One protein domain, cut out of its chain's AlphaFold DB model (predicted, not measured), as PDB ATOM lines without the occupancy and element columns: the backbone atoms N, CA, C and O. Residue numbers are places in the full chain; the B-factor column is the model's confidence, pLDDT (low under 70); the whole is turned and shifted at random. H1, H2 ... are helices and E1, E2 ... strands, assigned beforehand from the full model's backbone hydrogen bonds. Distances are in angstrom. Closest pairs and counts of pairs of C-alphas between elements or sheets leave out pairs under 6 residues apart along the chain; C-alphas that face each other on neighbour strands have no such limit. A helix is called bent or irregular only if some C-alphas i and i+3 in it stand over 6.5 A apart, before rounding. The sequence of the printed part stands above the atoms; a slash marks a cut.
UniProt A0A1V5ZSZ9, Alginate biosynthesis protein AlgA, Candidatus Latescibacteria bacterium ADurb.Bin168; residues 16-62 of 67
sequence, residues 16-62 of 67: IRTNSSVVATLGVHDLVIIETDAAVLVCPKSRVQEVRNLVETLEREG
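This is residues 16 to 62 of the 67 residues of the protein "Alginate biosynthesis protein AlgA" of Candidatus Latescibacteria bacterium ADurb.Bin168 (UniProt A0A1V5ZSZ9). A small, twisted sheet of three strands has the hairpin E2 and E3 on one side and the folded-back strand E1 on the other, while helix H1 leads away from the end of E3. E1 doubles back at residue 19, and residues 55 to 62 stick out free, of which 55 to 60 belong to H1. The printed part has 47 residues, with three named strands and then one named helix along it, E1 E2 E3 H1; the sheet's order is E1, E2, E3, mixed, and the class is mixed, helices and strands. The whole is loose and flat, with a radius of gyration of the C-alphas of 11.9 A and spans of 33 by 25 by 13 A.

Find C-alpha 16 at (7.176, -27.846, 47.717), where E1, residues 16 to 26, begins; it bends by 149 degrees at residue 19 and measures 13.1 A end to end. E2, residues 31 to 35, spans 13.2 A, and E3, residues 40 to 44, spans 13.7 A. H1, residues 45 to 60, runs 24.6 A to C-alpha 60 at (34.132, -27.809, 43.174).

Look first at inner strand E2. E1 is its parallel neighbour, with N 17 and O 33 2.8 A apart, within hydrogen-bond range. E3 is its antiparallel neighbour in the hairpin, with N 32 and O 43 2.8 A apart, also within range. H1 is on the sheet, two layers with the helix on one face, at a height over the sheet of 7.6 A, but only just over none of the strands: 2 of its C-alphas fall on E3. The closest C-alphas of E2 and H1, those of Leu 31 and Lys 45, are 5.2 A apart. H1 is irregular, C-alphas 46 and 49 being 7.8 A apart, and has a kink of 41 degrees near residue 52; 7 of its 12 O i to N i+4 pairs are within hydrogen-bond range.

The two C-alphas farthest apart, those of Gly 27 and Gly 62, are 34.2 A apart. The printed part has no cut, and the links E1 to E2, E2 to E3 and E3 to H1 are tight. The mean pLDDT of the printed part is 95.0, and no printed residue is under 70.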
ATOM      1  N   ILE A  16       6.614 -27.172  46.545       97.81
ATOM      2  CA  ILE A  16       7.176 -27.846  47.717       97.81
ATOM      3  C   ILE A  16       7.156 -29.345  47.445       97.81
ATOM      4  O   ILE A  16       6.092 -29.899  47.163       97.81
ATOM      5  N   ARG A  17       8.320 -29.993  47.493       97.69
ATOM      6  CA  ARG A  17       8.461 -31.439  47.312       97.69
ATOM      7  C   ARG A  17       9.290 -32.023  48.446       97.69
ATOM      8  O   ARG A  17      10.447 -31.660  48.600       97.69
ATOM      9  N   THR A  18       8.688 -32.922  49.209       96.69
ATOM     10  CA  THR A  18       9.321 -33.622  50.329       96.69
ATOM     11  C   THR A  18       8.910 -35.089  50.325       96.69
ATOM     12  O   THR A  18       7.777 -35.420  49.963       96.69
ATOM     13  N   ASN A  19       9.853 -35.964  50.662       92.38
ATOM     14  CA  ASN A  19       9.688 -37.412  50.682       92.38
ATOM     15  C   ASN A  19       9.351 -37.913  52.094       92.38
ATOM     16  O   ASN A  19       8.488 -38.780  52.236       92.38
ATOM     17  N   SER A  20       9.986 -37.367  53.136       91.81
ATOM     18  CA  SER A  20       9.838 -37.854  54.520       91.81
ATOM     19  C   SER A  20       9.600 -36.736  55.536       91.81
ATOM     20  O   SER A  20       8.798 -36.917  56.464       91.81
ATOM     21  N   SER A  21      10.236 -35.581  55.345       92.81
ATOM     22  CA  SER A  21      10.148 -34.445  56.259       92.81
ATOM     23  C   SER A  21       8.798 -33.718  56.204       92.81
ATOM     24  O   SER A  21       8.019 -33.820  55.255       92.81
ATOM     25  N   VAL A  22       8.496 -32.969  57.266       96.56
ATOM     26  CA  VAL A  22       7.426 -31.963  57.247       96.56
ATOM     27  C   VAL A  22       8.057 -30.626  56.888       96.56
ATOM     28  O   VAL A  22       8.951 -30.161  57.589       96.56
ATOM     29  N   VAL A  23       7.570 -29.985  55.827       97.50
ATOM     30  CA  VAL A  23       7.987 -28.625  55.465       97.50
ATOM     31  C   VAL A  23       7.005 -27.628  56.073       97.50
ATOM     32  O   VAL A  23       5.814 -27.677  55.771       97.50
ATOM     33  N   ALA A  24       7.490 -26.714  56.912       97.94
ATOM     34  CA  ALA A  24       6.697 -25.616  57.461       97.94
ATOM     35  C   ALA A  24       7.070 -24.289  56.779       97.94
ATOM     36  O   ALA A  24       8.253 -23.986  56.637       97.94
ATOM     37  N   THR A  25       6.087 -23.491  56.356       98.00
ATOM     38  CA  THR A  25       6.316 -22.195  55.693       98.00
ATOM     39  C   THR A  25       5.440 -21.090  56.281       98.00
ATOM     40  O   THR A  25       4.286 -21.327  56.633       98.00
ATOM     41  N   LEU A  26       5.982 -19.873  56.378       98.38
ATOM     42  CA  LEU A  26       5.291 -18.707  56.934       98.38
ATOM     43  C   LEU A  26       5.628 -17.445  56.131       98.38
ATOM     44  O   LEU A  26       6.799 -17.085  56.054       98.38
ATOM     45  N   GLY A  27       4.628 -16.770  55.560       98.38
ATOM     46  CA  GLY A  27       4.805 -15.462  54.908       98.38
ATOM     47  C   GLY A  27       5.682 -15.478  53.650       98.38
ATOM     48  O   GLY A  27       6.240 -14.449  53.268       98.38
ATOM     49  N   VAL A  28       5.850 -16.640  53.013       98.25
ATOM     50  CA  VAL A  28       6.717 -16.811  51.839       98.25
ATOM     51  C   VAL A  28       5.911 -16.999  50.567       98.25
ATOM     52  O   VAL A  28       4.847 -17.618  50.558       98.25
ATOM     53  N   HIS A  29       6.458 -16.514  49.459       98.12
ATOM     54  CA  HIS A  29       5.833 -16.661  48.157       98.12
ATOM     55  C   HIS A  29       6.853 -16.921  47.054       98.12
ATOM     56  O   HIS A  29       8.027 -16.585  47.181       98.12
ATOM     57  N   ASP A  30       6.387 -17.544  45.971       98.12
ATOM     58  CA  ASP A  30       7.170 -17.785  44.753       98.12
ATOM     59  C   ASP A  30       8.489 -18.550  44.989       98.12
ATOM     60  O   ASP A  30       9.474 -18.354  44.275       98.12
ATOM     61  N   LEU A  31       8.502 -19.472  45.959       98.31
ATOM     62  CA  LEU A  31       9.652 -20.334  46.249       98.31
ATOM     63  C   LEU A  31       9.517 -21.736  45.643       98.31
ATOM     64  O   LEU A  31       8.423 -22.263  45.439       98.31
ATOM     65  N   VAL A  32      10.662 -22.365  45.410       97.81
ATOM     66  CA  VAL A  32      10.833 -23.797  45.183       97.81
ATOM     67  C   VAL A  32      11.575 -24.366  46.385       97.81
ATOM     68  O   VAL A  32      12.659 -23.894  46.710       97.81
ATOM     69  N   ILE A  33      10.975 -25.354  47.042       97.56
ATOM     70  CA  ILE A  33      11.528 -26.088  48.181       97.56
ATOM     71  C   ILE A  33      11.531 -27.567  47.802       97.56
ATOM     72  O   ILE A  33      10.465 -28.145  47.574       97.56
ATOM     73  N   ILE A  34      12.706 -28.179  47.691       95.62
ATOM     74  CA  ILE A  34      12.857 -29.588  47.313       95.62
ATOM     75  C   ILE A  34      13.765 -30.277  48.322       95.62
ATOM     76  O   ILE A  34      14.926 -29.914  48.460       95.62
ATOM     77  N   GLU A  35      13.239 -31.295  48.988       95.12
ATOM     78  CA  GLU A  35      14.033 -32.266  49.735       95.12
ATOM     79  C   GLU A  35      14.607 -33.314  48.775       95.12
ATOM     80  O   GLU A  35      13.916 -33.837  47.890       95.12
ATOM     81  N   THR A  36      15.880 -33.614  48.983       90.19
ATOM     82  CA  THR A  36      16.604 -34.773  48.463       90.19
ATOM     83  C   THR A  36      17.078 -35.606  49.652       90.19
ATOM     84  O   THR A  36      16.932 -35.185  50.798       90.19
ATOM     85  N   ASP A  37      17.666 -36.770  49.397       88.75
ATOM     86  CA  ASP A  37      18.130 -37.647  50.475       88.75
ATOM     87  C   ASP A  37      19.311 -37.049  51.263       88.75
ATOM     88  O   ASP A  37      19.513 -37.393  52.425       88.75
ATOM     89  N   ALA A  38      20.060 -36.126  50.650       88.38
ATOM     90  CA  ALA A  38      21.232 -35.489  51.244       88.38
ATOM     91  C   ALA A  38      20.989 -34.051  51.728       88.38
ATOM     92  O   ALA A  38      21.599 -33.601  52.698       88.38
ATOM     93  N   ALA A  39      20.118 -33.306  51.043       91.25
ATOM     94  CA  ALA A  39      19.981 -31.865  51.235       91.25
ATOM     95  C   ALA A  39      18.571 -31.342  50.942       91.25
ATOM     96  O   ALA A  39      17.767 -31.976  50.253       91.25
ATOM     97  N   VAL A  40      18.300 -30.116  51.394       94.38
ATOM     98  CA  VAL A  40      17.106 -29.353  51.015       94.38
ATOM     99  C   VAL A  40      17.517 -28.147  50.179       94.38
ATOM    100  O   VAL A  40      18.257 -27.281  50.639       94.38
ATOM    101  N   LEU A  41      16.991 -28.067  48.960       95.25
ATOM    102  CA  LEU A  41      17.124 -26.911  48.086       95.25
ATOM    103  C   LEU A  41      15.982 -25.927  48.345       95.25
ATOM    104  O   LEU A  41      14.812 -26.309  48.289       95.25
ATOM    105  N   VAL A  42      16.321 -24.650  48.533       97.12
ATOM    106  CA  VAL A  42      15.359 -23.545  48.608       97.12
ATOM    107  C   VAL A  42      15.801 -22.421  47.679       97.12
ATOM    108  O   VAL A  42      16.902 -21.894  47.825       97.12
ATOM    109  N   CYS A  43      14.952 -22.021  46.732       97.62
ATOM    110  CA  CYS A  43      15.252 -20.889  45.853       97.62
ATOM    111  C   CYS A  43      13.991 -20.185  45.331       97.62
ATOM    112  O   CYS A  43      12.904 -20.766  45.332       97.62
ATOM    113  N   PRO A  44      14.102 -18.935  44.846       98.06
ATOM    114  CA  PRO A  44      13.030 -18.305  44.088       98.06
ATOM    115  C   PRO A  44      12.721 -19.084  42.807       98.06
ATOM    116  O   PRO A  44      13.629 -19.500  42.084       98.06
ATOM    117  N   LYS A  45      11.437 -19.188  42.455       96.31
ATOM    118  CA  LYS A  45      10.971 -19.809  41.205       96.31
ATOM    119  C   LYS A  45      11.643 -19.242  39.958       96.31
ATOM    120  O   LYS A  45      11.911 -19.983  39.017       96.31
ATOM    121  N   SER A  46      11.909 -17.938  39.951       97.50
ATOM    122  CA  SER A  46      12.552 -17.242  38.834       97.50
ATOM    123  C   SER A  46      13.996 -17.688  38.589       97.50
ATOM    124  O   SER A  46      14.486 -17.539  37.475       97.50
ATOM    125  N   ARG A  47      14.662 -18.268  39.597       97.25
ATOM    126  CA  ARG A  47      16.084 -18.645  39.560       97.25
ATOM    127  C   ARG A  47      16.320 -20.153  39.493       97.25
ATOM    128  O   ARG A  47      17.447 -20.607  39.638       97.25
ATOM    129  N   VAL A  48      15.282 -20.950  39.235       94.50
ATOM    130  CA  VAL A  48      15.392 -22.422  39.150       94.50
ATOM    131  C   VAL A  48      16.436 -22.875  38.123       94.50
ATOM    132  O   VAL A  48      17.111 -23.875  38.332       94.50
ATOM    133  N   GLN A  49      16.614 -22.120  37.038       93.12
ATOM    134  CA  GLN A  49      17.607 -22.423  36.001       93.12
ATOM    135  C   GLN A  49      19.055 -22.340  36.524       93.12
ATOM    136  O   GLN A  49      19.945 -22.995  35.991       93.12
ATOM    137  N   GLU A  50      19.301 -21.558  37.582       95.88
ATOM    138  CA  GLU A  50      20.631 -21.356  38.170       95.88
ATOM    139  C   GLU A  50      21.033 -22.474  39.142       95.88
ATOM    140  O   GLU A  50      22.179 -22.517  39.585       95.88
ATOM    141  N   VAL A  51      20.127 -23.410  39.452       92.81
ATOM    142  CA  VAL A  51      20.403 -24.538  40.356       92.81
ATOM    143  C   VAL A  51      21.565 -25.389  39.846       92.81
ATOM    144  O   VAL A  51      22.369 -25.847  40.648       92.81
ATOM    145  N   ARG A  52      21.725 -25.538  38.524       90.94
ATOM    146  CA  ARG A  52      22.877 -26.253  37.951       90.94
ATOM    147  C   ARG A  52      24.206 -25.617  38.362       90.94
ATOM    148  O   ARG A  52      25.116 -26.326  38.765       90.94
ATOM    149  N   ASN A  53      24.294 -24.289  38.330       95.00
ATOM    150  CA  ASN A  53      25.516 -23.579  38.709       95.00
ATOM    151  C   ASN A  53      25.811 -23.745  40.211       95.00
ATOM    152  O   ASN A  53      26.972 -23.791  40.613       95.00
ATOM    153  N   LEU A  54      24.768 -23.842  41.048       93.19
ATOM    154  CA  LEU A  54      24.922 -24.151  42.471       93.19
ATOM    155  C   LEU A  54      25.498 -25.559  42.669       93.19
ATOM    156  O   LEU A  54      26.437 -25.709  43.442       93.19
ATOM    157  N   VAL A  55      24.983 -26.560  41.948       91.12
ATOM    158  CA  VAL A  55      25.504 -27.940  41.988       91.12
ATOM    159  C   VAL A  55      26.975 -27.976  41.563       91.12
ATOM    160  O   VAL A  55      27.807 -28.459  42.320       91.12
ATOM    161  N   GLU A  56      27.325 -27.355  40.433       93.31
ATOM    162  CA  GLU A  56      28.720 -27.257  39.964       93.31
ATOM    163  C   GLU A  56      29.644 -26.578  40.995       93.31
ATOM    164  O   GLU A  56      30.824 -26.912  41.122       93.31
ATOM    165  N   THR A  57      29.122 -25.606  41.749       93.81
ATOM    166  CA  THR A  57      29.879 -24.945  42.822       93.81
ATOM    167  C   THR A  57      30.120 -25.899  43.990       93.81
ATOM    168  O   THR A  57      31.247 -25.987  44.469       93.81
ATOM    169  N   LEU A  58      29.095 -26.644  44.410       92.12
ATOM    170  CA  LEU A  58      29.201 -27.631  45.487       92.12
ATOM    171  C   LEU A  58      30.196 -28.748  45.136       92.12
ATOM    172  O   LEU A  58      31.049 -29.078  45.959       92.12
ATOM    173  N   GLU A  59      30.168 -29.261  43.904       91.12
ATOM    174  CA  GLU A  59      31.145 -30.248  43.419       91.12
ATOM    175  C   GLU A  59      32.582 -29.711  43.511       91.12
ATOM    176  O   GLU A  59      33.481 -30.379  44.022       91.12
ATOM    177  N   ARG A  60      32.811 -28.460  43.087       94.31
ATOM    178  CA  ARG A  60      34.132 -27.809  43.174       94.31
ATOM    179  C   ARG A  60      34.611 -27.583  44.605       94.31
ATOM    180  O   ARG A  60      35.818 -27.533  44.834       94.31
ATOM    181  N   GLU A  61      33.689 -27.418  45.544       94.62
ATOM    182  CA  GLU A  61      33.978 -27.315  46.976       94.62
ATOM    183  C   GLU A  61      34.191 -28.690  47.636       94.62
ATOM    184  O   GLU A  61      34.454 -28.758  48.837       94.62
ATOM    185  N   GLY A  62      34.109 -29.784  46.869       91.56
ATOM    186  CA  GLY A  62      34.253 -31.149  47.372       91.56
ATOM    187  C   GLY A  62      33.040 -31.627  48.172       91.56
ATOM    188  O   GLY A  62      33.171 -32.516  49.008       91.56
TER     189      GLY A  62